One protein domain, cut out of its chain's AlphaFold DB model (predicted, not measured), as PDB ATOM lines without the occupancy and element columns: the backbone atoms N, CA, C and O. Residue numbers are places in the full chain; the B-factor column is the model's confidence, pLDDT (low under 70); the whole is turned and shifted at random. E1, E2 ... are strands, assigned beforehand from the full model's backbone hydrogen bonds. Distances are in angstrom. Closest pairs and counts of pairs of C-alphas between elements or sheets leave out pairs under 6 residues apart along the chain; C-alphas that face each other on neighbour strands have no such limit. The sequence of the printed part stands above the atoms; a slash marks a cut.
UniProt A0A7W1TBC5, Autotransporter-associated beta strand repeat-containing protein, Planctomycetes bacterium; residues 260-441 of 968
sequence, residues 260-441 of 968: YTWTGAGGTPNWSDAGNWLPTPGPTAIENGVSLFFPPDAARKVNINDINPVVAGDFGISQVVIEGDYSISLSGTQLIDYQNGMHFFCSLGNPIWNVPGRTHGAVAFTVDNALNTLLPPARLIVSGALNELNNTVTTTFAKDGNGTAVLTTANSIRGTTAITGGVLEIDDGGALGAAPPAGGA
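AT A GLANCE: This is residues 260 to 441 of the 968 residues of the protein "Autotransporter-associated beta strand repeat-containing protein" of Planctomycetes bacterium (UniProt A0A7W1TBC5). The chain is wound in stacked turns, a flattened solenoid with two parallel sheets face to face. Strands E2, E4 and E6 bend, and the larger sheet turns round one edge of the slab, where E8 and E11 lie; residues 263 to 286 lie at one end of the stack. The printed part has 182 residues, no named helix and fifteen named strands, E1 to E15 in order; the class is all strand, with 75 of the 182 residues in named strands. The larger sheet is branched; the other runs E3, E5, E7, E10, E13, E15. The whole is compact, with a radius of gyration of the C-alphas of 15.8 A, and flat, spanning 49 by 46 by 23 A.

HOW THE PARTS SIT: In the branched, twisted sheet, E6, residues 336 to 348, bends by 101 degrees at residue 340. On one side of it lies E4, residues 315 to 323, with N 320 and O 343 2.9 A apart. On the other side lie E8, residues 357 to 359, with N 338 and O 358 2.7 A apart, and E9, residues 363 to 367, with N 364 and O 342 2.8 A apart. E2, residues 287 to 294, lies on the other side of E4 from E6, with N 292 and O 319 2.9 A apart, and E1, residues 260 to 262, lies on the other side of E2 from E4, with N 262 and O 293 2.8 A apart. Beside E8 is E11, residues 386 to 388, with N 359 and O 387 2.7 A apart. E12, residues 397 to 400, lies on the other side of E9 from E6, with N 365 and O 398 2.8 A apart, and E14, residues 417 to 419, lies on the other side of E12 from E9, with N 418 and O 397 2.8 A apart. The second sheet holds E3, residues 302 to 305, E5, 327 to 330, E7, 352 to 354, E10, 379 to 382, E13, 404 to 407, and E15, 422 to 426; for instance, N 328 and O 352 are 2.9 A apart. The two sheets form a sandwich, two sheets face to face, 8.7 A centre to centre where they face, with strands at 28 degrees. The closest C-alphas of E6 and E10 are those of Cys 346 and Leu 380, 6.5 A.

IN THESE COORDINATES: E1 begins at C-alpha 260 (96.793, -0.797, -114.395). E6 is 24.8 A long, E4 22.9 A and E2 18.4 A. E15 ends at C-alpha 426 (76.092, -14.339, -97.236).

THE WHOLE: The C-alphas farthest apart, of Gly 267 and Pro 437, are 49.6 A apart. The printed part has no cut. The links E1 to E2 and E9 to E10 are long. The pLDDT is under 70 for 26 residues, among them 368 to 377.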
ATOM      1  N   TYR A 260      95.683   0.160-114.388       84.06
ATOM      2  CA  TYR A 260      96.793  -0.797-114.395       84.06
ATOM      3  C   TYR A 260      96.318  -2.227-114.637       84.06
ATOM      4  O   TYR A 260      95.342  -2.693-114.055       84.06
ATOM      5  N   THR A 261      97.046  -2.942-115.488       86.19
ATOM      6  CA  THR A 261      96.861  -4.366-115.766       86.19
ATOM      7  C   THR A 261      97.925  -5.179-115.050       86.19
ATOM      8  O   THR A 261      99.117  -4.961-115.261       86.19
ATOM      9  N   TRP A 262      97.498  -6.136-114.237       91.50
ATOM     10  CA  TRP A 262      98.380  -7.089-113.584       91.50
ATOM     11  C   TRP A 262      98.893  -8.121-114.595       91.50
ATOM     12  O   TRP A 262      98.130  -8.905-115.152       91.50
ATOM     13  N   THR A 263     100.199  -8.150-114.828       90.00
ATOM     14  CA  THR A 263     100.865  -9.179-115.643       90.00
ATOM     15  C   THR A 263     101.413 -10.314-114.785       90.00
ATOM     16  O   THR A 263     101.553 -11.443-115.260       90.00
ATOM     17  N   GLY A 264     101.745 -10.021-113.521       91.38
ATOM     18  CA  GLY A 264     102.408 -10.948-112.603       91.38
ATOM     19  C   GLY A 264     103.831 -11.340-113.016       91.38
ATOM     20  O   GLY A 264     104.347 -12.343-112.520       91.38
ATOM     21  N   ALA A 265     104.452 -10.599-113.940       92.44
ATOM     22  CA  ALA A 265     105.751 -10.931-114.528       92.44
ATOM     23  C   ALA A 265     106.970 -10.464-113.700       92.44
ATOM     24  O   ALA A 265     108.104 -10.763-114.072       92.44
ATOM     25  N   GLY A 266     106.761  -9.745-112.592       91.00
ATOM     26  CA  GLY A 266     107.814  -9.208-111.724       91.00
ATOM     27  C   GLY A 266     108.588 -10.278-110.943       91.00
ATOM     28  O   GLY A 266     108.377 -11.483-111.092       91.00
ATOM     29  N   GLY A 267     109.487  -9.865-110.054       91.75
ATOM     30  CA  GLY A 267     110.248 -10.769-109.182       91.75
ATOM     31  C   GLY A 267     109.468 -11.264-107.957       91.75
ATOM     32  O   GLY A 267     109.747 -12.349-107.452       91.75
ATOM     33  N   THR A 268     108.476 -10.501-107.495       93.62
ATOM     34  CA  THR A 268     107.723 -10.746-106.250       93.62
ATOM     35  C   THR A 268     106.203 -10.746-106.497       93.62
ATOM     36  O   THR A 268     105.767 -10.304-107.559       93.62
ATOM     37  N   PRO A 269     105.353 -11.236-105.571       93.12
ATOM     38  CA  PRO A 269     103.890 -11.146-105.698       93.12
ATOM     39  C   PRO A 269     103.321  -9.775-105.280       93.12
ATOM     40  O   PRO A 269     102.104  -9.616-105.205       93.12
ATOM     41  N   ASN A 270     104.183  -8.808-104.974       93.25
ATOM     42  CA  ASN A 270     103.802  -7.535-104.382       93.25
ATOM     43  C   ASN A 270     103.371  -6.510-105.439       93.25
ATOM     44  O   ASN A 270     103.902  -6.486-106.552       93.25
ATOM     45  N   TRP A 271     102.436  -5.634-105.077       92.00
ATOM     46  CA  TRP A 271     101.990  -4.541-105.942       92.00
ATOM     47  C   TRP A 271     103.077  -3.477-106.155       92.00
ATOM     48  O   TRP A 271     103.100  -2.865-107.218       92.00
ATOM     49  N   SER A 272     104.003  -3.307-105.205       89.31
ATOM     50  CA  SER A 272     105.150  -2.390-105.303       89.31
ATOM     51  C   SER A 272     106.206  -2.793-106.346       89.31
ATOM     52  O   SER A 272     107.026  -1.968-106.761       89.31
ATOM     53  N   ASP A 273     106.196  -4.045-106.810       92.50
ATOM     54  CA  ASP A 273     107.084  -4.517-107.869       92.50
ATOM     55  C   ASP A 273     106.544  -4.088-109.234       92.50
ATOM     56  O   ASP A 273     105.625  -4.690-109.797       92.50
ATOM     57  N   ALA A 274     107.146  -3.028-109.777       89.12
ATOM     58  CA  ALA A 274     106.740  -2.427-111.042       89.12
ATOM     59  C   ALA A 274     106.701  -3.427-112.212       89.12
ATOM     60  O   ALA A 274     105.939  -3.207-113.148       89.12
ATOM     61  N   GLY A 275     107.467  -4.527-112.168       89.88
ATOM     62  CA  GLY A 275     107.446  -5.559-113.209       89.88
ATOM     63  C   GLY A 275     106.136  -6.352-113.284       89.88
ATOM     64  O   GLY A 275     105.895  -7.038-114.276       89.88
ATOM     65  N   ASN A 276     105.277  -6.258-112.264       93.38
ATOM     66  CA  ASN A 276     103.970  -6.913-112.241       93.38
ATOM     67  C   ASN A 276     102.859  -6.130-112.949       93.38
ATOM     68  O   ASN A 276     101.756  -6.665-113.070       93.38
ATOM     69  N   TRP A 277     103.111  -4.902-113.407       89.75
ATOM     70  CA  TRP A 277     102.067  -4.005-113.903       89.75
ATOM     71  C   TRP A 277     102.337  -3.492-115.315       89.75
ATOM     72  O   TRP A 277     103.478  -3.293-115.725       89.75
ATOM     73  N   LEU A 278     101.258  -3.233-116.049       83.44
ATOM     74  CA  LEU A 278     101.259  -2.447-117.278       83.44
ATOM     75  C   LEU A 278     100.220  -1.317-117.176       83.44
ATOM     76  O   LEU A 278      99.068  -1.609-116.854       83.44
ATOM     77  N   PRO A 279     100.573  -0.059-117.495       75.50
ATOM     78  CA  PRO A 279     101.920   0.404-117.844       75.50
ATOM     79  C   PRO A 279     102.888   0.364-116.644       75.50
ATOM     80  O   PRO A 279     102.462   0.290-115.496       75.50
ATOM     81  N   THR A 280     104.195   0.398-116.923       78.06
ATOM     82  CA  THR A 280     105.252   0.564-115.909       78.06
ATOM     83  C   THR A 280     105.686   2.036-115.821       78.06
ATOM     84  O   THR A 280     105.916   2.629-116.883       78.06
ATOM     85  N   PRO A 281     105.916   2.617-114.625       78.88
ATOM     86  CA  PRO A 281     105.768   2.006-113.301       78.88
ATOM     87  C   PRO A 281     104.293   1.762-112.942       78.88
ATOM     88  O   PRO A 281     103.418   2.437-113.472       78.88
ATOM     89  N   GLY A 282     104.047   0.764-112.089       83.00
ATOM     90  CA  GLY A 282     102.704   0.410-111.617       83.00
ATOM     91  C   GLY A 282     102.103   1.437-110.641       83.00
ATOM     92  O   GLY A 282     102.678   2.513-110.468       83.00
ATOM     93  N   PRO A 283     100.980   1.093-109.979       84.94
ATOM     94  CA  PRO A 283     100.289   2.002-109.073       84.94
ATOM     95  C   PRO A 283     101.192   2.467-107.924       84.94
ATOM     96  O   PRO A 283     101.966   1.688-107.363       84.94
ATOM     97  N   THR A 284     101.083   3.744-107.565       81.12
ATOM     98  CA  THR A 284     101.845   4.369-106.476       81.12
ATOM     99  C   THR A 284     100.959   4.747-105.288       81.12
ATOM    100  O   THR A 284      99.737   4.745-105.366       81.12
ATOM    101  N   ALA A 285     101.582   5.091-104.158       76.88
ATOM    102  CA  ALA A 285     100.897   5.396-102.899       76.88
ATOM    103  C   ALA A 285     100.109   6.725-102.876       76.88
ATOM    104  O   ALA A 285      99.523   7.044-101.843       76.88
ATOM    105  N   ILE A 286     100.139   7.512-103.960       77.06
ATOM    106  CA  ILE A 286      99.494   8.833-104.064       77.06
ATOM    107  C   ILE A 286      98.734   8.916-105.397       77.06
ATOM    108  O   ILE A 286      99.093   9.672-106.302       77.06
ATOM    109  N   GLU A 287      97.696   8.096-105.541       76.81
ATOM    110  CA  GLU A 287      96.854   8.002-106.733       76.81
ATOM    111  C   GLU A 287      95.391   7.807-106.353       76.81
ATOM    112  O   GLU A 287      95.066   6.991-105.500       76.81
ATOM    113  N   ASN A 288      94.480   8.519-107.011       73.69
ATOM    114  CA  ASN A 288      93.059   8.449-106.691       73.69
ATOM    115  C   ASN A 288      92.225   8.129-107.939       73.69
ATOM    116  O   ASN A 288      92.505   8.661-109.013       73.69
ATOM    117  N   GLY A 289      91.205   7.280-107.785       72.75
ATOM    118  CA  GLY A 289      90.363   6.792-108.881       72.75
ATOM    119  C   GLY A 289      91.069   5.769-109.773       72.75
ATOM    120  O   GLY A 289      90.961   5.836-110.993       72.75
ATOM    121  N   VAL A 290      91.853   4.867-109.179       77.69
ATOM    122  CA  VAL A 290      92.604   3.854-109.921       77.69
ATOM    123  C   VAL A 290      91.691   2.698-110.328       77.69
ATOM    124  O   VAL A 290      90.944   2.162-109.506       77.69
ATOM    125  N   SER A 291      91.805   2.276-111.587       78.94
ATOM    126  CA  SER A 291      91.161   1.067-112.107       78.94
ATOM    127  C   SER A 291      92.165  -0.076-112.253       78.94
ATOM    128  O   SER A 291      93.205   0.074-112.894       78.94
ATOM    129  N   LEU A 292      91.864  -1.237-111.678       85.81
ATOM    130  CA  LEU A 292      92.753  -2.399-111.688       85.81
ATOM    131  C   LEU A 292      92.164  -3.528-112.529       85.81
ATOM    132  O   LEU A 292      90.992  -3.869-112.389       85.81
ATOM    133  N   PHE A 293      92.990  -4.133-113.379       85.88
ATOM    134  CA  PHE A 293      92.598  -5.227-114.259       85.88
ATOM    135  C   PHE A 293      93.489  -6.456-114.036       85.88
ATOM    136  O   PHE A 293      94.705  -6.389-114.206       85.88
ATOM    137  N   PHE A 294      92.884  -7.589-113.678       89.12
ATOM    138  CA  PHE A 294      93.547  -8.865-113.404       89.12
ATOM    139  C   PHE A 294      93.120  -9.906-114.456       89.12
ATOM    140  O   PHE A 294      92.055 -10.506-114.328       89.12
ATOM    141  N   PRO A 295      93.908 -10.116-115.522       84.50
ATOM    142  CA  PRO A 295      93.533 -10.950-116.663       84.50
ATOM    143  C   PRO A 295      93.684 -12.464-116.410       84.50
ATOM    144  O   PRO A 295      94.534 -12.869-115.620       84.50
ATOM    145  N   PRO A 296      92.975 -13.350-117.131       82.44
ATOM    146  CA  PRO A 296      93.040 -14.796-116.877       82.44
ATOM    147  C   PRO A 296      94.402 -15.424-117.200       82.44
ATOM    148  O   PRO A 296      94.727 -16.490-116.664       82.44
ATOM    149  N   ASP A 297      95.188 -14.754-118.045       83.81
ATOM    150  CA  ASP A 297      96.488 -15.158-118.574       83.81
ATOM    151  C   ASP A 297      97.700 -14.578-117.818       83.81
ATOM    152  O   ASP A 297      98.836 -14.815-118.229       83.81
ATOM    153  N   ALA A 298      97.508 -13.864-116.700       88.12
ATOM    154  CA  ALA A 298      98.643 -13.366-115.915       88.12
ATOM    155  C   ALA A 298      99.524 -14.503-115.371       88.12
ATOM    156  O   ALA A 298      99.037 -15.553-114.940       88.12
ATOM    157  N   ALA A 299     100.833 -14.249-115.296       91.50
ATOM    158  CA  ALA A 299     101.823 -15.227-114.851       91.50
ATOM    159  C   ALA A 299     101.682 -15.605-113.364       91.50
ATOM    160  O   ALA A 299     102.077 -16.699-112.959       91.50
ATOM    161  N   ARG A 300     101.106 -14.717-112.540       93.94
ATOM    162  CA  ARG A 300     100.820 -14.967-111.119       93.94
ATOM    163  C   ARG A 300      99.397 -14.570-110.767       93.94
ATOM    164  O   ARG A 300      98.999 -13.442-111.029       93.94
ATOM    165  N   LYS A 301      98.677 -15.471-110.096       93.50
ATOM    166  CA  LYS A 301      97.292 -15.253-109.640       93.50
ATOM    167  C   LYS A 301      97.158 -15.001-108.139       93.50
ATOM    168  O   LYS A 301      96.115 -14.556-107.683       93.50
ATOM    169  N   VAL A 302      98.222 -15.238-107.376       95.00
ATOM    170  CA  VAL A 302      98.309 -14.854-105.965       95.00
ATOM    171  C   VAL A 302      99.141 -13.585-105.879       95.00
ATOM    172  O   VAL A 302     100.297 -13.588-106.313       95.00
ATOM    173  N   ASN A 303      98.560 -12.508-105.361       93.88
ATOM    174  CA  ASN A 303      99.258 -11.240-105.198       93.88
ATOM    175  C   ASN A 303      98.846 -10.504-103.919       93.88
ATOM    176  O   ASN A 303      97.808 -10.774-103.308       93.88
ATOM    177  N   ILE A 304      99.735  -9.622-103.478       92.69
ATOM    178  CA  ILE A 304      99.638  -8.924-102.203       92.69
ATOM    179  C   ILE A 304      99.742  -7.433-102.482       92.69
ATOM    180  O   ILE A 304     100.747  -6.969-103.019       92.69
ATOM    181  N   ASN A 305      98.719  -6.682-102.087       89.56
ATOM    182  CA  ASN A 305      98.816  -5.240-102.050       89.56
ATOM    183  C   ASN A 305      99.673  -4.804-100.856       89.56
ATOM    184  O   ASN A 305      99.291  -4.968 -99.697       89.56
ATOM    185  N   ASP A 306     100.842  -4.254-101.150       88.62
ATOM    186  CA  ASP A 306     101.773  -3.634-100.207       88.62
ATOM    187  C   ASP A 306     101.982  -2.139-100.466       88.62
ATOM    188  O   ASP A 306     102.883  -1.523 -99.895       88.62
ATOM    189  N   ILE A 307     101.124  -1.537-101.292       83.00
ATOM    190  CA  ILE A 307     101.069  -0.091-101.458       83.00
ATOM    191  C   ILE A 307     100.500   0.502-100.171       83.00
ATOM    192  O   ILE A 307      99.312   0.391 -99.874       83.00
ATOM    193  N   ASN A 308     101.380   1.139 -99.405       73.62
ATOM    194  CA  ASN A 308     101.038   1.813 -98.164       73.62
ATOM    195  C   ASN A 308     100.823   3.312 -98.447       73.62
ATOM    196  O   ASN A 308     101.811   3.997 -98.733       73.62
ATOM    197  N   PRO A 309      99.583   3.833 -98.412       67.69
ATOM    198  CA  PRO A 309      99.329   5.250 -98.646       67.69
ATOM    199  C   PRO A 309     100.072   6.132 -97.631       67.69
ATOM    200  O   PRO A 309     100.240   5.784 -96.458       67.69
ATOM    201  N   VAL A 310     100.553   7.289 -98.094       62.00
ATOM    202  CA  VAL A 310     101.343   8.219 -97.265       62.00
ATOM    203  C   VAL A 310     100.455   8.881 -96.201       62.00
ATOM    204  O   VAL A 310     100.880   9.056 -95.056       62.00
ATOM    205  N   VAL A 311      99.200   9.169 -96.553       64.12
ATOM    206  CA  VAL A 311      98.109   9.632 -95.687       64.12
ATOM    207  C   VAL A 311      96.826   8.865 -96.045       64.12
ATOM    208  O   VAL A 311      96.621   8.474 -97.191       64.12
ATOM    209  N   ALA A 312      95.928   8.647 -95.074       59.41
ATOM    210  CA  ALA A 312      94.583   8.140 -95.372       59.41
ATOM    211  C   ALA A 312      93.889   9.090 -96.368       59.41
ATOM    212  O   ALA A 312      93.783  10.284 -96.087       59.41
ATOM    213  N   GLY A 313      93.444   8.578 -97.513       61.44
ATOM    214  CA  GLY A 313      92.944   9.374 -98.639       61.44
ATOM    215  C   GLY A 313      93.799   9.290 -99.902       61.44
ATOM    216  O   GLY A 313      93.272   9.544-100.985       61.44
ATOM    217  N   ASP A 314      95.087   8.951 -99.777       67.00
ATOM    218  CA  ASP A 314      96.061   9.146-100.859       67.00
ATOM    219  C   ASP A 314      96.034   8.051-101.928       67.00
ATOM    220  O   ASP A 314      96.413   8.323-103.064       67.00
ATOM    221  N   PHE A 315      95.570   6.840-101.599       74.62
ATOM    222  CA  PHE A 315      95.404   5.751-102.563       74.62
ATOM    223  C   PHE A 315      93.940   5.307-102.650       74.62
ATOM    224  O   PHE A 315      93.404   4.720-101.706       74.62
ATOM    225  N   GLY A 316      93.304   5.615-103.781       76.62
ATOM    226  CA  GLY A 316      91.881   5.411-104.026       76.62
ATOM    227  C   GLY A 316      91.608   4.494-105.215       76.62
ATOM    228  O   GLY A 316      92.020   4.814-106.328       76.62
ATOM    229  N   ILE A 317      90.862   3.405-105.016       81.50
ATOM    230  CA  ILE A 317      90.428   2.497-106.095       81.50
ATOM    231  C   ILE A 317      88.974   2.813-106.475       81.50
ATOM    232  O   ILE A 317      88.123   2.919-105.591       81.50
ATOM    233  N   SER A 318      88.690   2.960-107.772       77.44
ATOM    234  CA  SER A 318      87.331   3.137-108.322       77.44
ATOM    235  C   SER A 318      86.782   1.854-108.951       77.44
ATOM    236  O   SER A 318      85.580   1.588-108.898       77.44
ATOM    237  N   GLN A 319      87.652   1.009-109.511       80.31
ATOM    238  CA  GLN A 319      87.235  -0.197-110.223       80.31
ATOM    239  C   GLN A 319      88.240  -1.338-110.074       80.31
ATOM    240  O   GLN A 319      89.453  -1.132-110.121       80.31
ATOM    241  N   VAL A 320      87.726  -2.559-109.951       85.19
ATOM    242  CA  VAL A 320      88.512  -3.788-110.046       85.19
ATOM    243  C   VAL A 320      87.816  -4.744-111.003       85.19
ATOM    244  O   VAL A 320      86.639  -5.051-110.845       85.19
ATOM    245  N   VAL A 321      88.554  -5.245-111.981       84.62
ATOM    246  CA  VAL A 321      88.107  -6.289-112.900       84.62
ATOM    247  C   VAL A 321      89.007  -7.499-112.688       84.62
ATOM    248  O   VAL A 321      90.227  -7.383-112.819       84.62
ATOM    249  N   ILE A 322      88.426  -8.646-112.341       87.19
ATOM    250  CA  ILE A 322      89.162  -9.871-112.030       87.19
ATOM    251  C   ILE A 322      88.643 -11.010-112.884       87.19
ATOM    252  O   ILE A 322      87.479 -11.382-112.797       87.19
ATOM    253  N   GLU A 323      89.531 -11.589-113.678       84.62
ATOM    254  CA  GLU A 323      89.204 -12.669-114.589       84.62
ATOM    255  C   GLU A 323      90.055 -13.894-114.270       84.62
ATOM    256  O   GLU A 323      91.254 -13.921-114.532       84.62
ATOM    257  N   GLY A 324      89.436 -14.931-113.711       83.44
ATOM    258  CA  GLY A 324      90.085 -16.172-113.296       83.44
ATOM    259  C   GLY A 324      90.309 -16.287-111.786       83.44
ATOM    260  O   GLY A 324      89.963 -15.408-111.003       83.44
ATOM    261  N   ASP A 325      90.902 -17.408-111.370       90.31
ATOM    262  CA  ASP A 325      91.032 -17.790-109.956       90.31
ATOM    263  C   ASP A 325      92.170 -17.045-109.238       90.31
ATOM    264  O   ASP A 325      93.241 -17.596-108.964       90.31
ATOM    265  N   TYR A 326      91.958 -15.758-108.977       94.50
ATOM    266  CA  TYR A 326      92.893 -14.913-108.241       94.50
ATOM    267  C   TYR A 326      92.739 -15.030-106.725       94.50
ATOM    268  O   TYR A 326      91.649 -15.242-106.205       94.50
ATOM    269  N   SER A 327      93.831 -14.802-105.999       95.19
ATOM    270  CA  SER A 327      93.814 -14.534-104.561       95.19
ATOM    271  C   SER A 327      94.570 -13.238-104.303       95.19
ATOM    272  O   SER A 327      95.791 -13.172-104.466       95.19
ATOM    273  N   ILE A 328      93.821 -12.196-103.951       94.50
ATOM    274  CA  ILE A 328      94.332 -10.843-103.745       94.50
ATOM    275  C   ILE A 328      94.151 -10.498-102.275       94.50
ATOM    276  O   ILE A 328      93.048 -10.603-101.739       94.50
ATOM    277  N   SER A 329      95.234 -10.100-101.617       92.25
ATOM    278  CA  SER A 329      95.235  -9.805-100.181       92.25
ATOM    279  C   SER A 329      95.930  -8.488 -99.870       92.25
ATOM    280  O   SER A 329      96.748  -8.014-100.653       92.25
ATOM    281  N   LEU A 330      95.606  -7.889 -98.729       88.00
ATOM    282  CA  LEU A 330      96.290  -6.704 -98.218       88.00
ATOM    283  C   LEU A 330      97.431  -7.108 -97.279       88.00
ATOM    284  O   LEU A 330      97.248  -7.965 -96.414       88.00
ATOM    285  N   SER A 331      98.596  -6.478 -97.414       81.69
ATOM    286  CA  SER A 331      99.656  -6.577 -96.410       81.69
ATOM    287  C   SER A 331      99.540  -5.452 -95.383       81.69
ATOM    288  O   SER A 331      99.384  -4.281 -95.720       81.69
ATOM    289  N   GLY A 332      99.631  -5.807 -94.102       73.44
ATOM    290  CA  GLY A 332      99.568  -4.845 -93.001       73.44
ATOM    291  C   GLY A 332      98.144  -4.481 -92.562       73.44
ATOM    292  O   GLY A 332      97.198  -5.236 -92.770       73.44
ATOM    293  N   THR A 333      98.016  -3.349 -91.860       68.31
ATOM    294  CA  THR A 333      96.781  -2.935 -91.161       68.31
ATOM    295  C   THR A 333      96.157  -1.645 -91.695       68.31
ATOM    296  O   THR A 333      95.122  -1.220 -91.181       68.31
ATOM    297  N   GLN A 334      96.795  -0.963 -92.653       71.44
ATOM    298  CA  GLN A 334      96.203   0.223 -93.273       71.44
ATOM    299  C   GLN A 334      95.067  -0.191 -94.206       71.44
ATOM    300  O   GLN A 334      95.151  -1.227 -94.842       71.44
ATOM    301  N   LEU A 335      94.004   0.611 -94.259       75.44
ATOM    302  CA  LEU A 335      92.841   0.375 -95.117       75.44
ATOM    303  C   LEU A 335      93.004   1.148 -96.428       75.44
ATOM    304  O   LEU A 335      93.530   2.259 -96.409       75.44
ATOM    305  N   ILE A 336      92.510   0.586 -97.529       79.69
ATOM    306  CA  ILE A 336      92.433   1.289 -98.819       79.69
ATOM    307  C   ILE A 336      91.170   2.139 -98.870       79.69
ATOM    308  O   ILE A 336      90.138   1.707 -98.358       79.69
ATOM    309  N   ASP A 337      91.213   3.294 -99.529       82.56
ATOM    310  CA  ASP A 337      89.995   4.037 -99.835       82.56
ATOM    311  C   ASP A 337      89.402   3.593-101.180       82.56
ATOM    312  O   ASP A 337      90.066   3.487-102.207       82.56
ATOM    313  N   TYR A 338      88.108   3.329-101.173       79.31
ATOM    314  CA  TYR A 338      87.299   2.942-102.313       79.31
ATOM    315  C   TYR A 338      86.460   4.153-102.717       79.31
ATOM    316  O   TYR A 338      85.491   4.503-102.036       79.31
ATOM    317  N   GLN A 339      86.867   4.846-103.778       70.69
ATOM    318  CA  GLN A 339      86.339   6.166-104.137       70.69
ATOM    319  C   GLN A 339      85.433   6.122-105.374       70.69
ATOM    320  O   GLN A 339      85.465   5.170-106.142       70.69
ATOM    321  N   ASN A 340      84.628   7.174-105.576       66.06
ATOM    322  CA  ASN A 340      83.789   7.387-106.770       66.06
ATOM    323  C   ASN A 340      82.791   6.265-107.110       66.06
ATOM    324  O   ASN A 340      82.354   6.161-108.252       66.06
ATOM    325  N   GLY A 341      82.374   5.480-106.120       68.12
ATOM    326  CA  GLY A 341      81.589   4.276-106.358       68.12
ATOM    327  C   GLY A 341      82.496   3.120-106.787       68.12
ATOM    328  O   GLY A 341      82.999   3.112-107.902       68.12
ATOM    329  N   MET A 342      82.716   2.150-105.902       79.12
ATOM    330  CA  MET A 342      83.587   0.998-106.153       79.12
ATOM    331  C   MET A 342      82.850  -0.055-106.969       79.12
ATOM    332  O   MET A 342      81.823  -0.559-106.520       79.12
ATOM    333  N   HIS A 343      83.373  -0.424-108.134       78.88
ATOM    334  CA  HIS A 343      82.800  -1.490-108.953       78.88
ATOM    335  C   HIS A 343      83.739  -2.695-109.073       78.88
ATOM    336  O   HIS A 343      84.884  -2.559-109.509       78.88
ATOM    337  N   PHE A 344      83.233  -3.877-108.730       83.88
ATOM    338  CA  PHE A 344      83.887  -5.158-108.969       83.88
ATOM    339  C   PHE A 344      83.265  -5.852-110.176       83.88
ATOM    340  O   PHE A 344      82.056  -6.070-110.199       83.88
ATOM    341  N   PHE A 345      84.098  -6.253-111.129       82.69
ATOM    342  CA  PHE A 345      83.699  -7.041-112.289       82.69
ATOM    343  C   PHE A 345      84.391  -8.397-112.264       82.69
ATOM    344  O   PHE A 345      85.599  -8.478-112.037       82.69
ATOM    345  N   CYS A 346      83.625  -9.455-112.502       81.94
ATOM    346  CA  CYS A 346      84.136 -10.814-112.634       81.94
ATOM    347  C   CYS A 346      83.292 -11.561-113.664       81.94
ATOM    348  O   CYS A 346      82.080 -11.679-113.473       81.94
ATOM    349  N   SER A 347      83.909 -12.057-114.741       75.00
ATOM    350  CA  SER A 347      83.204 -12.861-115.749       75.00
ATOM    351  C   SER A 347      83.671 -14.321-115.839       75.00
ATOM    352  O   SER A 347      83.062 -15.142-116.535       75.00
ATOM    353  N   LEU A 348      84.729 -14.677-115.098       79.50
ATOM    354  CA  LEU A 348      85.324 -16.009-115.088       79.50
ATOM    355  C   LEU A 348      85.988 -16.351-113.746       79.50
ATOM    356  O   LEU A 348      86.715 -15.543-113.171       79.50
ATOM    357  N   GLY A 349      85.859 -17.614-113.328       83.81
ATOM    358  CA  GLY A 349      86.603 -18.187-112.202       83.81
ATOM    359  C   GLY A 349      86.031 -17.845-110.826       83.81
ATOM    360  O   GLY A 349      84.917 -17.335-110.702       83.81
ATOM    361  N   ASN A 350      86.807 -18.158-109.788       90.50
ATOM    362  CA  ASN A 350      86.454 -18.000-108.378       90.50
ATOM    363  C   ASN A 350      87.429 -17.068-107.626       90.50
ATOM    364  O   ASN A 350      88.108 -17.519-106.695       90.50
ATOM    365  N   PRO A 351      87.592 -15.796-108.037       93.44
ATOM    366  CA  PRO A 351      88.558 -14.911-107.403       93.44
ATOM    367  C   PRO A 351      88.186 -14.556-105.961       93.44
ATOM    368  O   PRO A 351      87.020 -14.338-105.633       93.44
ATOM    369  N   ILE A 352      89.209 -14.420-105.116       95.25
ATOM    370  CA  ILE A 352      89.112 -13.948-103.734       95.25
ATOM    371  C   ILE A 352      89.707 -12.543-103.644       95.25
ATOM    372  O   ILE A 352      90.909 -12.348-103.844       95.25
ATOM    373  N   TRP A 353      88.869 -11.579-103.276       94.12
ATOM    374  CA  TRP A 353      89.252 -10.221-102.913       94.12
ATOM    375  C   TRP A 353      89.254 -10.062-101.387       94.12
ATOM    376  O   TRP A 353      88.224  -9.821-100.752       94.12
ATOM    377  N   ASN A 354      90.433 -10.201-100.784       93.25
ATOM    378  CA  ASN A 354      90.659 -10.038 -99.349       93.25
ATOM    379  C   ASN A 354      91.416  -8.737 -99.045       93.25
ATOM    380  O   ASN A 354      92.507  -8.734 -98.468       93.25
ATOM    381  N   VAL A 355      90.850  -7.616 -99.483       88.06
ATOM    382  CA  VAL A 355      91.439  -6.290 -99.291       88.06
ATOM    383  C   VAL A 355      90.445  -5.417 -98.523       88.06
ATOM    384  O   VAL A 355      89.480  -4.915 -99.103       88.06
ATOM    385  N   PRO A 356      90.612  -5.264 -97.199       87.12
ATOM    386  CA  PRO A 356      89.767  -4.381 -96.407       87.12
ATOM    387  C   PRO A 356      89.924  -2.915 -96.825       87.12
ATOM    388  O   PRO A 356      91.035  -2.446 -97.084       87.12
ATOM    389  N   GLY A 357      88.825  -2.165 -96.837       84.25
ATOM    390  CA  GLY A 357      88.875  -0.754 -97.207       84.25
ATOM    391  C   GLY A 357      87.670   0.065 -96.770       84.25
ATOM    392  O   GLY A 357      86.716  -0.442 -96.174       84.25
ATOM    393  N   ARG A 358      87.755   1.369 -97.033       84.06
ATOM    394  CA  ARG A 358      86.773   2.384 -96.662       84.06
ATOM    395  C   ARG A 358      86.071   2.916 -97.903       84.06
ATOM    396  O   ARG A 358      86.738   3.333 -98.832       84.06
ATOM    397  N   THR A 359      84.747   2.942 -97.943       79.25
ATOM    398  CA  THR A 359      83.967   3.282 -99.139       79.25
ATOM    399  C   THR A 359      83.437   4.713 -99.100       79.25
ATOM    400  O   THR A 359      82.920   5.183 -98.079       79.25
ATOM    401  N   HIS A 360      83.555   5.416-100.231       74.06
ATOM    402  CA  HIS A 360      82.984   6.738-100.492       74.06
ATOM    403  C   HIS A 360      81.848   6.594-101.518       74.06
ATOM    404  O   HIS A 360      82.052   6.776-102.719       74.06
ATOM    405  N   GLY A 361      80.640   6.260-101.064       74.88
ATOM    406  CA  GLY A 361      79.479   6.106-101.951       74.88
ATOM    407  C   GLY A 361      79.218   4.652-102.335       74.88
ATOM    408  O   GLY A 361      79.470   3.770-101.531       74.88
ATOM    409  N   ALA A 362      78.637   4.399-103.510       75.56
ATOM    410  CA  ALA A 362      78.118   3.078-103.879       75.56
ATOM    411  C   ALA A 362      79.201   1.983-103.978       75.56
ATOM    412  O   ALA A 362      80.344   2.247-104.330       75.56
ATOM    413  N   VAL A 363      78.827   0.735-103.715       79.94
ATOM    414  CA  VAL A 363      79.604  -0.459-104.052       79.94
ATOM    415  C   VAL A 363      78.748  -1.330-104.960       79.94
ATOM    416  O   VAL A 363      77.612  -1.647-104.607       79.94
ATOM    417  N   ALA A 364      79.280  -1.722-106.110       77.50
ATOM    418  CA  ALA A 364      78.596  -2.565-107.077       77.50
ATOM    419  C   ALA A 364      79.421  -3.813-107.413       77.50
ATOM    420  O   ALA A 364      80.646  -3.755-107.531       77.50
ATOM    421  N   PHE A 365      78.725  -4.931-107.583       77.06
ATOM    422  CA  PHE A 365      79.260  -6.218-108.002       77.06
ATOM    423  C   PHE A 365      78.557  -6.651-109.273       77.06
ATOM    424  O   PHE A 365      77.399  -7.056-109.211       77.06
ATOM    425  N   THR A 366      79.285  -6.641-110.380       78.25
ATOM    426  CA  THR A 366      78.842  -7.213-111.644       78.25
ATOM    427  C   THR A 366      79.560  -8.529-111.842       78.25
ATOM    428  O   THR A 366      80.729  -8.577-112.224       78.25
ATOM    429  N   VAL A 367      78.863  -9.613-111.498       71.69
ATOM    430  CA  VAL A 367      79.387 -10.970-111.666       71.69
ATOM    431  C   VAL A 367      78.570 -11.646-112.741       71.69
ATOM    432  O   VAL A 367      77.399 -11.943-112.517       71.69
ATOM    433  N   ASP A 368      79.182 -11.902-113.887       66.69
ATOM    434  CA  ASP A 368      78.530 -12.520-115.032       66.69
ATOM    435  C   ASP A 368      79.124 -13.885-115.335       66.69
ATOM    436  O   ASP A 368      80.310 -14.124-115.155       66.69
ATOM    437  N   ASN A 369      78.303 -14.801-115.837       57.34
ATOM    438  CA  ASN A 369      78.840 -16.032-116.399       57.34
ATOM    439  C   ASN A 369      79.291 -15.744-117.829       57.34
ATOM    440  O   ASN A 369      78.538 -15.161-118.614       57.34
ATOM    441  N   ALA A 370      80.497 -16.184-118.190       50.38
ATOM    442  CA  ALA A 370      80.915 -16.205-119.583       50.38
ATOM    443  C   ALA A 370      79.826 -16.876-120.448       50.38
ATOM    444  O   ALA A 370      79.283 -17.914-120.077       50.38
ATOM    445  N   LEU A 371      79.543 -16.323-121.636       40.44
ATOM    446  CA  LEU A 371      78.577 -16.861-122.617       40.44
ATOM    447  C   LEU A 371      78.852 -18.325-123.038       40.44
ATOM    448  O   LEU A 371      78.064 -18.923-123.767       40.44
ATOM    449  N   ASN A 372      79.976 -18.900-122.607       40.19
ATOM    450  CA  ASN A 372      80.346 -20.283-122.835       40.19
ATOM    451  C   ASN A 372      79.830 -21.164-121.685       40.19
ATOM    452  O   ASN A 372      80.473 -21.276-120.644       40.19
ATOM    453  N   THR A 373      78.698 -21.829-121.911       46.22
ATOM    454  CA  THR A 373      78.017 -22.747-120.975       46.22
ATOM    455  C   THR A 373      78.850 -23.964-120.538       46.22
ATOM    456  O   THR A 373      78.381 -24.767-119.736       46.22
ATOM    457  N   LEU A 374      80.074 -24.123-121.056       45.88
ATOM    458  CA  LEU A 374      81.019 -25.182-120.682       45.88
ATOM    459  C   LEU A 374      82.009 -24.775-119.578       45.88
ATOM    460  O   LEU A 374      82.732 -25.635-119.076       45.88
ATOM    461  N   LEU A 375      82.089 -23.489-119.221       53.81
ATOM    462  CA  LEU A 375      82.924 -23.014-118.117       53.81
ATOM    463  C   LEU A 375      82.089 -22.914-116.830       53.81
ATOM    464  O   LEU A 375      80.903 -22.590-116.905       53.81
ATOM    465  N   PRO A 376      82.678 -23.193-115.651       59.41
ATOM    466  CA  PRO A 376      81.973 -23.023-114.385       59.41
ATOM    467  C   PRO A 376      81.517 -21.563-114.206       59.41
ATOM    468  O   PRO A 376      82.216 -20.650-114.663       59.41
ATOM    469  N   PRO A 377      80.361 -21.334-113.552       69.06
ATOM    470  CA  PRO A 377      79.832 -19.993-113.325       69.06
ATOM    471  C   PRO A 377      80.823 -19.139-112.525       69.06
ATOM    472  O   PRO A 377      81.515 -19.646-111.641       69.06
ATOM    473  N   ALA A 378      80.889 -17.841-112.826       81.25
ATOM    474  CA  ALA A 378      81.776 -16.917-112.132       81.25
ATOM    475  C   ALA A 378      81.299 -16.696-110.690       81.25
ATOM    476  O   ALA A 378      80.106 -16.473-110.440       81.25
ATOM    477  N   ARG A 379      82.233 -16.743-109.734       89.50
ATOM    478  CA  ARG A 379      81.949 -16.565-108.305       89.50
ATOM    479  C   ARG A 379      82.990 -15.667-107.643       89.50
ATOM    480  O   ARG A 379      84.087 -16.102-107.317       89.50
ATOM    481  N   LEU A 380      82.649 -14.403-107.418       91.69
ATOM    482  CA  LEU A 380      83.532 -13.449-106.746       91.69
ATOM    483  C   LEU A 380      83.363 -13.540-105.227       91.69
ATOM    484  O   LEU A 380      82.291 -13.242-104.704       91.69
ATOM    485  N   ILE A 381      84.430 -13.901-104.517       94.31
ATOM    486  CA  ILE A 381      84.455 -13.975-103.055       94.31
ATOM    487  C   ILE A 381      85.086 -12.700-102.502       94.31
ATOM    488  O   ILE A 381      86.245 -12.402-102.779       94.31
ATOM    489  N   VAL A 382      84.346 -11.963-101.679       93.75
ATOM    490  CA  VAL A 382      84.847 -10.792-100.960       93.75
ATOM    491  C   VAL A 382      84.978 -11.114 -99.478       93.75
ATOM    492  O   VAL A 382      84.000 -11.381 -98.775       93.75
ATOM    493  N   SER A 383      86.225 -11.089 -99.015       92.38
ATOM    494  CA  SER A 383      86.613 -11.351 -97.622       92.38
ATOM    495  C   SER A 383      87.237 -10.142 -96.935       92.38
ATOM    496  O   SER A 383      87.462 -10.163 -95.731       92.38
ATOM    497  N   GLY A 384      87.522  -9.077 -97.684       89.12
ATOM    498  CA  GLY A 384      87.895  -7.797 -97.099       89.12
ATOM    499  C   GLY A 384      86.655  -7.034 -96.641       89.12
ATOM    500  O   GLY A 384      85.720  -6.865 -97.421       89.12
ATOM    501  N   ALA A 385      86.665  -6.522 -95.408       88.62
ATOM    502  CA  ALA A 385      85.579  -5.680 -94.911       88.62
ATOM    503  C   ALA A 385      85.466  -4.370 -95.717       88.62
ATOM    504  O   ALA A 385      86.454  -3.655 -95.913       88.62
ATOM    505  N   LEU A 386      84.244  -4.049 -96.134       88.06
ATOM    506  CA  LEU A 386      83.838  -2.834 -96.833       88.06
ATOM    507  C   LEU A 386      83.129  -1.915 -95.834       88.06
ATOM    508  O   LEU A 386      81.950  -2.089 -95.506       88.06
ATOM    509  N   ASN A 387      83.875  -0.950 -95.303       84.94
ATOM    510  CA  ASN A 387      83.397  -0.065 -94.245       84.94
ATOM    511  C   ASN A 387      83.144   1.342 -94.781       84.94
ATOM    512  O   ASN A 387      83.893   1.834 -95.604       84.94
ATOM    513  N   GLU A 388      82.129   2.040 -94.295       81.38
ATOM    514  CA  GLU A 388      81.917   3.443 -94.653       81.38
ATOM    515  C   GLU A 388      82.994   4.323 -94.007       81.38
ATOM    516  O   GLU A 388      83.298   4.163 -92.825       81.38
ATOM    517  N   LEU A 389      83.546   5.285 -94.760       74.81
ATOM    518  CA  LEU A 389      84.657   6.116 -94.277       74.81
ATOM    519  C   LEU A 389      84.309   6.904 -92.995       74.81
ATOM    520  O   LEU A 389      85.067   6.843 -92.035       74.81
ATOM    521  N   ASN A 390      83.199   7.659 -92.973       67.69
ATOM    522  CA  ASN A 390      82.976   8.713 -91.960       67.69
ATOM    523  C   ASN A 390      81.534   8.837 -91.437       67.69
ATOM    524  O   ASN A 390      81.125   9.913 -91.008       67.69
ATOM    525  N   ASN A 391      80.705   7.795 -91.512       64.19
ATOM    526  CA  ASN A 391      79.293   7.848 -91.099       64.19
ATOM    527  C   ASN A 391      78.434   8.990 -91.721       64.19
ATOM    528  O   ASN A 391      77.273   9.163 -91.339       64.19
ATOM    529  N   THR A 392      78.952   9.733 -92.703       58.66
ATOM    530  CA  THR A 392      78.337  10.952 -93.264       58.66
ATOM    531  C   THR A 392      77.784  10.721 -94.676       58.66
ATOM    532  O   THR A 392      76.862  11.411 -95.097       58.66
ATOM    533  N   VAL A 393      78.309   9.719 -95.394       61.44
ATOM    534  CA  VAL A 393      77.852   9.302 -96.728       61.44
ATOM    535  C   VAL A 393      77.248   7.908 -96.614       61.44
ATOM    536  O   VAL A 393      77.933   6.976 -96.201       61.44
ATOM    537  N   THR A 394      75.973   7.772 -96.966       70.62
ATOM    538  CA  THR A 394      75.275   6.484 -96.991       70.62
ATOM    539  C   THR A 394      75.717   5.693 -98.222       70.62
ATOM    540  O   THR A 394      75.397   6.070 -99.347       70.62
ATOM    541  N   THR A 395      76.462   4.609 -98.016       78.38
ATOM    542  CA  THR A 395      76.934   3.724 -99.092       78.38
ATOM    543  C   THR A 395      75.819   2.761 -99.486       78.38
ATOM    544  O   THR A 395      75.248   2.106 -98.622       78.38
ATOM    545  N   THR A 396      75.487   2.660-100.774       82.31
ATOM    546  CA  THR A 396      74.561   1.638-101.296       82.31
ATOM    547  C   THR A 396      75.330   0.432-101.815       82.31
ATOM    548  O   THR A 396      76.444   0.584-102.299       82.31
ATOM    549  N   PHE A 397      74.722  -0.748-101.767       86.12
ATOM    550  CA  PHE A 397      75.271  -1.984-102.316       86.12
ATOM    551  C   PHE A 397      74.426  -2.441-103.511       86.12
ATOM    552  O   PHE A 397      73.198  -2.440-103.415       86.12
ATOM    553  N   ALA A 398      75.047  -2.870-104.606       85.75
ATOM    554  CA  ALA A 398      74.361  -3.448-105.759       85.75
ATOM    555  C   ALA A 398      75.033  -4.753-106.213       85.75
ATOM    556  O   ALA A 398      76.258  -4.827-106.260       85.75
ATOM    557  N   LYS A 399      74.237  -5.765-106.561       83.38
ATOM    558  CA  LYS A 399      74.667  -7.006-107.212       83.38
ATOM    559  C   LYS A 399      73.854  -7.209-108.484       83.38
ATOM    560  O   LYS A 399      72.638  -7.378-108.416       83.38
ATOM    561  N   ASP A 400      74.533  -7.240-109.618       80.00
ATOM    562  CA  ASP A 400      73.984  -7.562-110.928       80.00
ATOM    563  C   ASP A 400      74.814  -8.654-111.624       80.00
ATOM    564  O   ASP A 400      75.763  -9.217-111.063       80.00
ATOM    565  N   GLY A 401      74.370  -9.034-112.818       72.56
ATOM    566  CA  GLY A 401      74.926 -10.147-113.578       72.56
ATOM    567  C   GLY A 401      74.523 -11.530-113.052       72.56
ATOM    568  O   GLY A 401      74.100 -11.690-111.906       72.56
ATOM    569  N   ASN A 402      74.625 -12.552-113.901       75.12
ATOM    570  CA  ASN A 402      74.055 -13.886-113.636       75.12
ATOM    571  C   ASN A 402      74.897 -14.790-112.713       75.12
ATOM    572  O   ASN A 402      74.431 -15.857-112.313       75.12
ATOM    573  N   GLY A 403      76.127 -14.398-112.390       78.12
ATOM    574  CA  GLY A 403      77.036 -15.140-111.517       78.12
ATOM    575  C   GLY A 403      76.800 -14.881-110.025       78.12
ATOM    576  O   GLY A 403      75.822 -14.239-109.618       78.12
ATOM    577  N   THR A 404      77.714 -15.380-109.193       87.44
ATOM    578  CA  THR A 404      77.594 -15.353-107.725       87.44
ATOM    579  C   THR A 404      78.570 -14.360-107.093       87.44
ATOM    580  O   THR A 404      79.761 -14.385-107.381       87.44
ATOM    581  N   ALA A 405      78.099 -13.499-106.196       91.00
ATOM    582  CA  ALA A 405      78.965 -12.730-105.300       91.00
ATOM    583  C   ALA A 405      78.828 -13.276-103.878       91.00
ATOM    584  O   ALA A 405      77.710 -13.509-103.433       91.00
ATOM    585  N   VAL A 406      79.938 -13.459-103.166       93.38
ATOM    586  CA  VAL A 406      79.966 -14.011-101.804       93.38
ATOM    587  C   VAL A 406      80.548 -12.976-100.860       93.38
ATOM    588  O   VAL A 406      81.654 -12.488-101.092       93.38
ATOM    589  N   LEU A 407      79.835 -12.652 -99.783       93.50
ATOM    590  CA  LEU A 407      80.336 -11.781 -98.723       93.50
ATOM    591  C   LEU A 407      80.614 -12.607 -97.470       93.50
ATOM    592  O   LEU A 407      79.700 -13.168 -96.865       93.50
ATOM    593  N   THR A 408      81.883 -12.645 -97.072       94.12
ATOM    594  CA  THR A 408      82.370 -13.549 -96.012       94.12
ATOM    595  C   THR A 408      82.752 -12.852 -94.712       94.12
ATOM    596  O   THR A 408      83.165 -13.497 -93.754       94.12
ATOM    597  N   THR A 409      82.608 -11.529 -94.656       92.31
ATOM    598  CA  THR A 409      82.970 -10.716 -93.490       92.31
ATOM    599  C   THR A 409      81.952  -9.623 -93.230       92.31
ATOM    600  O   THR A 409      81.325  -9.116 -94.162       92.31
ATOM    601  N   ALA A 410      81.852  -9.203 -91.970       91.00
ATOM    602  CA  ALA A 410      81.014  -8.084 -91.570       91.00
ATOM    603  C   ALA A 410      81.416  -6.773 -92.269       91.00
ATOM    604  O   ALA A 410      82.595  -6.424 -92.346       91.00
ATOM    605  N   ASN A 411      80.409  -6.031 -92.730       88.56
ATOM    606  CA  ASN A 411      80.552  -4.732 -93.385       88.56
ATOM    607  C   ASN A 411      79.836  -3.654 -92.559       88.56
ATOM    608  O   ASN A 411      78.975  -3.961 -91.735       88.56
ATOM    609  N   SER A 412      80.141  -2.373 -92.784       86.62
ATOM    610  CA  SER A 412      79.483  -1.263 -92.066       86.62
ATOM    611  C   SER A 412      78.507  -0.455 -92.936       86.62
ATOM    612  O   SER A 412      78.156   0.676 -92.597       86.62
ATOM    613  N   ILE A 413      78.075  -1.025 -94.065       84.75
ATOM    614  CA  ILE A 413      77.241  -0.369 -95.082       84.75
ATOM    615  C   ILE A 413      75.845  -0.042 -94.530       84.75
ATOM    616  O   ILE A 413      75.110  -0.921 -94.063       84.75
ATOM    617  N   ARG A 414      75.446   1.230 -94.614       85.38
ATOM    618  CA  ARG A 414      74.169   1.735 -94.086       85.38
ATOM    619  C   ARG A 414      73.099   1.956 -95.149       85.38
ATOM    620  O   ARG A 414      71.930   2.027 -94.803       85.38
ATOM    621  N   GLY A 415      73.441   2.030 -96.430       84.44
ATOM    622  CA  GLY A 415      72.452   2.196 -97.497       84.44
ATOM    623  C   GLY A 415      71.695   0.925 -97.862       84.44
ATOM    624  O   GLY A 415      71.772  -0.111 -97.192       84.44
ATOM    625  N   THR A 416      70.914   1.043 -98.935       86.25
ATOM    626  CA  THR A 416      70.140  -0.058 -99.513       86.25
ATOM    627  C   THR A 416      71.048  -1.058-100.215       86.25
ATOM    628  O   THR A 416      72.042  -0.669-100.827       86.25
ATOM    629  N   THR A 417      70.657  -2.326-100.182       89.50
ATOM    630  CA  THR A 417      71.262  -3.415-100.955       89.50
ATOM    631  C   THR A 417      70.294  -3.782-102.074       89.50
ATOM    632  O   THR A 417      69.144  -4.089-101.787       89.50
ATOM    633  N   ALA A 418      70.713  -3.753-103.333       88.44
ATOM    634  CA  ALA A 418      69.899  -4.182-104.468       88.44
ATOM    635  C   ALA A 418      70.538  -5.405-105.132       88.44
ATOM    636  O   ALA A 418      71.707  -5.358-105.493       88.44
ATOM    637  N   ILE A 419      69.782  -6.487-105.294       86.94
ATOM    638  CA  ILE A 419      70.179  -7.663-106.072       86.94
ATOM    639  C   ILE A 419      69.271  -7.694-107.294       86.94
ATOM    640  O   ILE A 419      68.067  -7.893-107.156       86.94
ATOM    641  N   THR A 420      69.828  -7.430-108.466       81.50
ATOM    642  CA  THR A 420      69.092  -7.318-109.732       81.50
ATOM    643  C   THR A 420      69.472  -8.403-110.736       81.50
ATOM    644  O   THR A 420      68.838  -8.497-111.781       81.50
ATOM    645  N   GLY A 421      70.476  -9.227-110.420       77.50
ATOM    646  CA  GLY A 421      70.800 -10.436-111.171       77.50
ATOM    647  C   GLY A 421      71.628 -11.436-110.363       77.50
ATOM    648  O   GLY A 421      72.406 -11.065-109.474       77.50
ATOM    649  N   GLY A 422      71.472 -12.717-110.708       78.69
ATOM    650  CA  GLY A 422      72.288 -13.811-110.186       78.69
ATOM    651  C   GLY A 422      72.116 -14.030-108.684       78.69
ATOM    652  O   GLY A 422      71.023 -13.874-108.136       78.69
ATOM    653  N   VAL A 423      73.206 -14.419-108.020       86.06
ATOM    654  CA  VAL A 423      73.195 -14.830-106.611       86.06
ATOM    655  C   VAL A 423      74.075 -13.910-105.762       86.06
ATOM    656  O   VAL A 423      75.218 -13.628-106.123       86.06
ATOM    657  N   LEU A 424      73.558 -13.463-104.616       90.88
ATOM    658  CA  LEU A 424      74.356 -12.915-103.517       90.88
ATOM    659  C   LEU A 424      74.348 -13.914-102.358       90.88
ATOM    660  O   LEU A 424      73.295 -14.183-101.789       90.88
ATOM    661  N   GLU A 425      75.510 -14.435-102.000       92.31
ATOM    662  CA  GLU A 425      75.718 -15.388-100.913       92.31
ATOM    663  C   GLU A 425      76.302 -14.674 -99.686       92.31
ATOM    664  O   GLU A 425      77.221 -13.858 -99.801       92.31
ATOM    665  N   ILE A 426      75.733 -14.953 -98.514       93.06
ATOM    666  CA  ILE A 426      76.092 -14.339 -97.236       93.06
ATOM    667  C   ILE A 426      76.598 -15.411 -96.272       93.06
ATOM    668  O   ILE A 426      75.811 -16.230 -95.790       93.06
ATOM    669  N   ASP A 427      77.882 -15.323 -95.927       92.50
ATOM    670  CA  ASP A 427      78.548 -16.256 -95.008       92.50
ATOM    671  C   ASP A 427      78.755 -15.669 -93.601       92.50
ATOM    672  O   ASP A 427      79.120 -16.387 -92.673       92.50
ATOM    673  N   ASP A 428      78.482 -14.372 -93.414       91.38
ATOM    674  CA  ASP A 428      78.583 -13.679 -92.126       91.38
ATOM    675  C   ASP A 428      77.338 -12.819 -91.842       91.38
ATOM    676  O   ASP A 428      76.837 -12.093 -92.704       91.38
ATOM    677  N   GLY A 429      76.832 -12.866 -90.605       85.50
ATOM    678  CA  GLY A 429      75.608 -12.160 -90.204       85.50
ATOM    679  C   GLY A 429      75.682 -10.628 -90.293       85.50
ATOM    680  O   GLY A 429      74.647  -9.970 -90.395       85.50
ATOM    681  N   GLY A 430      76.885 -10.050 -90.278       88.44
ATOM    682  CA  GLY A 430      77.131  -8.623 -90.473       88.44
ATOM    683  C   GLY A 430      77.437  -8.236 -91.921       88.44
ATOM    684  O   GLY A 430      77.674  -7.058 -92.193       88.44
ATOM    685  N   ALA A 431      77.463  -9.179 -92.868       90.88
ATOM    686  CA  ALA A 431      77.965  -8.909 -94.215       90.88
ATOM    687  C   ALA A 431      77.097  -7.923 -95.013       90.88
ATOM    688  O   ALA A 431      77.601  -7.175 -95.844       90.88
ATOM    689  N   LEU A 432      75.794  -7.851 -94.739       88.69
ATOM    690  CA  LEU A 432      74.904  -6.884 -95.393       88.69
ATOM    691  C   LEU A 432      74.970  -5.479 -94.779       88.69
ATOM    692  O   LEU A 432      74.312  -4.569 -95.285       88.69
ATOM    693  N   GLY A 433      75.749  -5.274 -93.715       87.44
ATOM    694  CA  GLY A 433      75.927  -3.973 -93.084       87.44
ATOM    695  C   GLY A 433      75.073  -3.739 -91.839       87.44
ATOM    696  O   GLY A 433      74.557  -4.667 -91.216       87.44
ATOM    697  N   ALA A 434      74.926  -2.466 -91.464       82.31
ATOM    698  CA  ALA A 434      74.268  -2.067 -90.220       82.31
ATOM    699  C   ALA A 434      72.782  -2.465 -90.178       82.31
ATOM    700  O   ALA A 434      72.088  -2.443 -91.195       82.31
ATOM    701  N   ALA A 435      72.270  -2.767 -88.985       76.12
ATOM    702  CA  ALA A 435      70.846  -2.997 -88.757       76.12
ATOM    703  C   ALA A 435      70.032  -1.673 -88.763       76.12
ATOM    704  O   ALA A 435      70.597  -0.588 -88.570       76.12
ATOM    705  N   PRO A 436      68.702  -1.721 -88.963       68.44
ATOM    706  CA  PRO A 436      67.798  -0.586 -88.788       68.44
ATOM    707  C   PRO A 436      67.927   0.069 -87.397       68.44
ATOM    708  O   PRO A 436      68.241  -0.622 -86.427       68.44
ATOM    709  N   PRO A 437      67.673   1.390 -87.267       68.44
ATOM    710  CA  PRO A 437      67.219   2.321 -88.310       68.44
ATOM    711  C   PRO A 437      68.350   2.859 -89.200       68.44
ATOM    712  O   PRO A 437      68.080   3.556 -90.171       68.44
ATOM    713  N   ALA A 438      69.611   2.559 -88.873       68.19
ATOM    714  CA  ALA A 438      70.762   3.050 -89.624       68.19
ATOM    715  C   ALA A 438      70.977   2.302 -90.951       68.19
ATOM    716  O   ALA A 438      71.598   2.857 -91.846       68.19
ATOM    717  N   GLY A 439      70.489   1.062 -91.073       75.50
ATOM    718  CA  GLY A 439      70.586   0.235 -92.277       75.50
ATOM    719  C   GLY A 439      69.388   0.338 -93.224       75.50
ATOM    720  O   GLY A 439      68.244   0.181 -92.798       75.50
ATOM    721  N   GLY A 440      69.658   0.523 -94.517       82.56
ATOM    722  CA  GLY A 440      68.679   0.476 -95.601       82.56
ATOM    723  C   GLY A 440      68.197  -0.942 -95.923       82.56
ATOM    724  O   GLY A 440      68.803  -1.932 -95.512       82.56
ATOM    725  N   ALA A 441      67.090  -1.033 -96.666       85.81
ATOM    726  CA  ALA A 441      66.479  -2.301 -97.064       85.81
ATOM    727  C   ALA A 441      67.325  -3.074 -98.093       85.81
ATOM    728  O   ALA A 441      68.073  -2.485 -98.876       85.81
TER     729      ALA A 441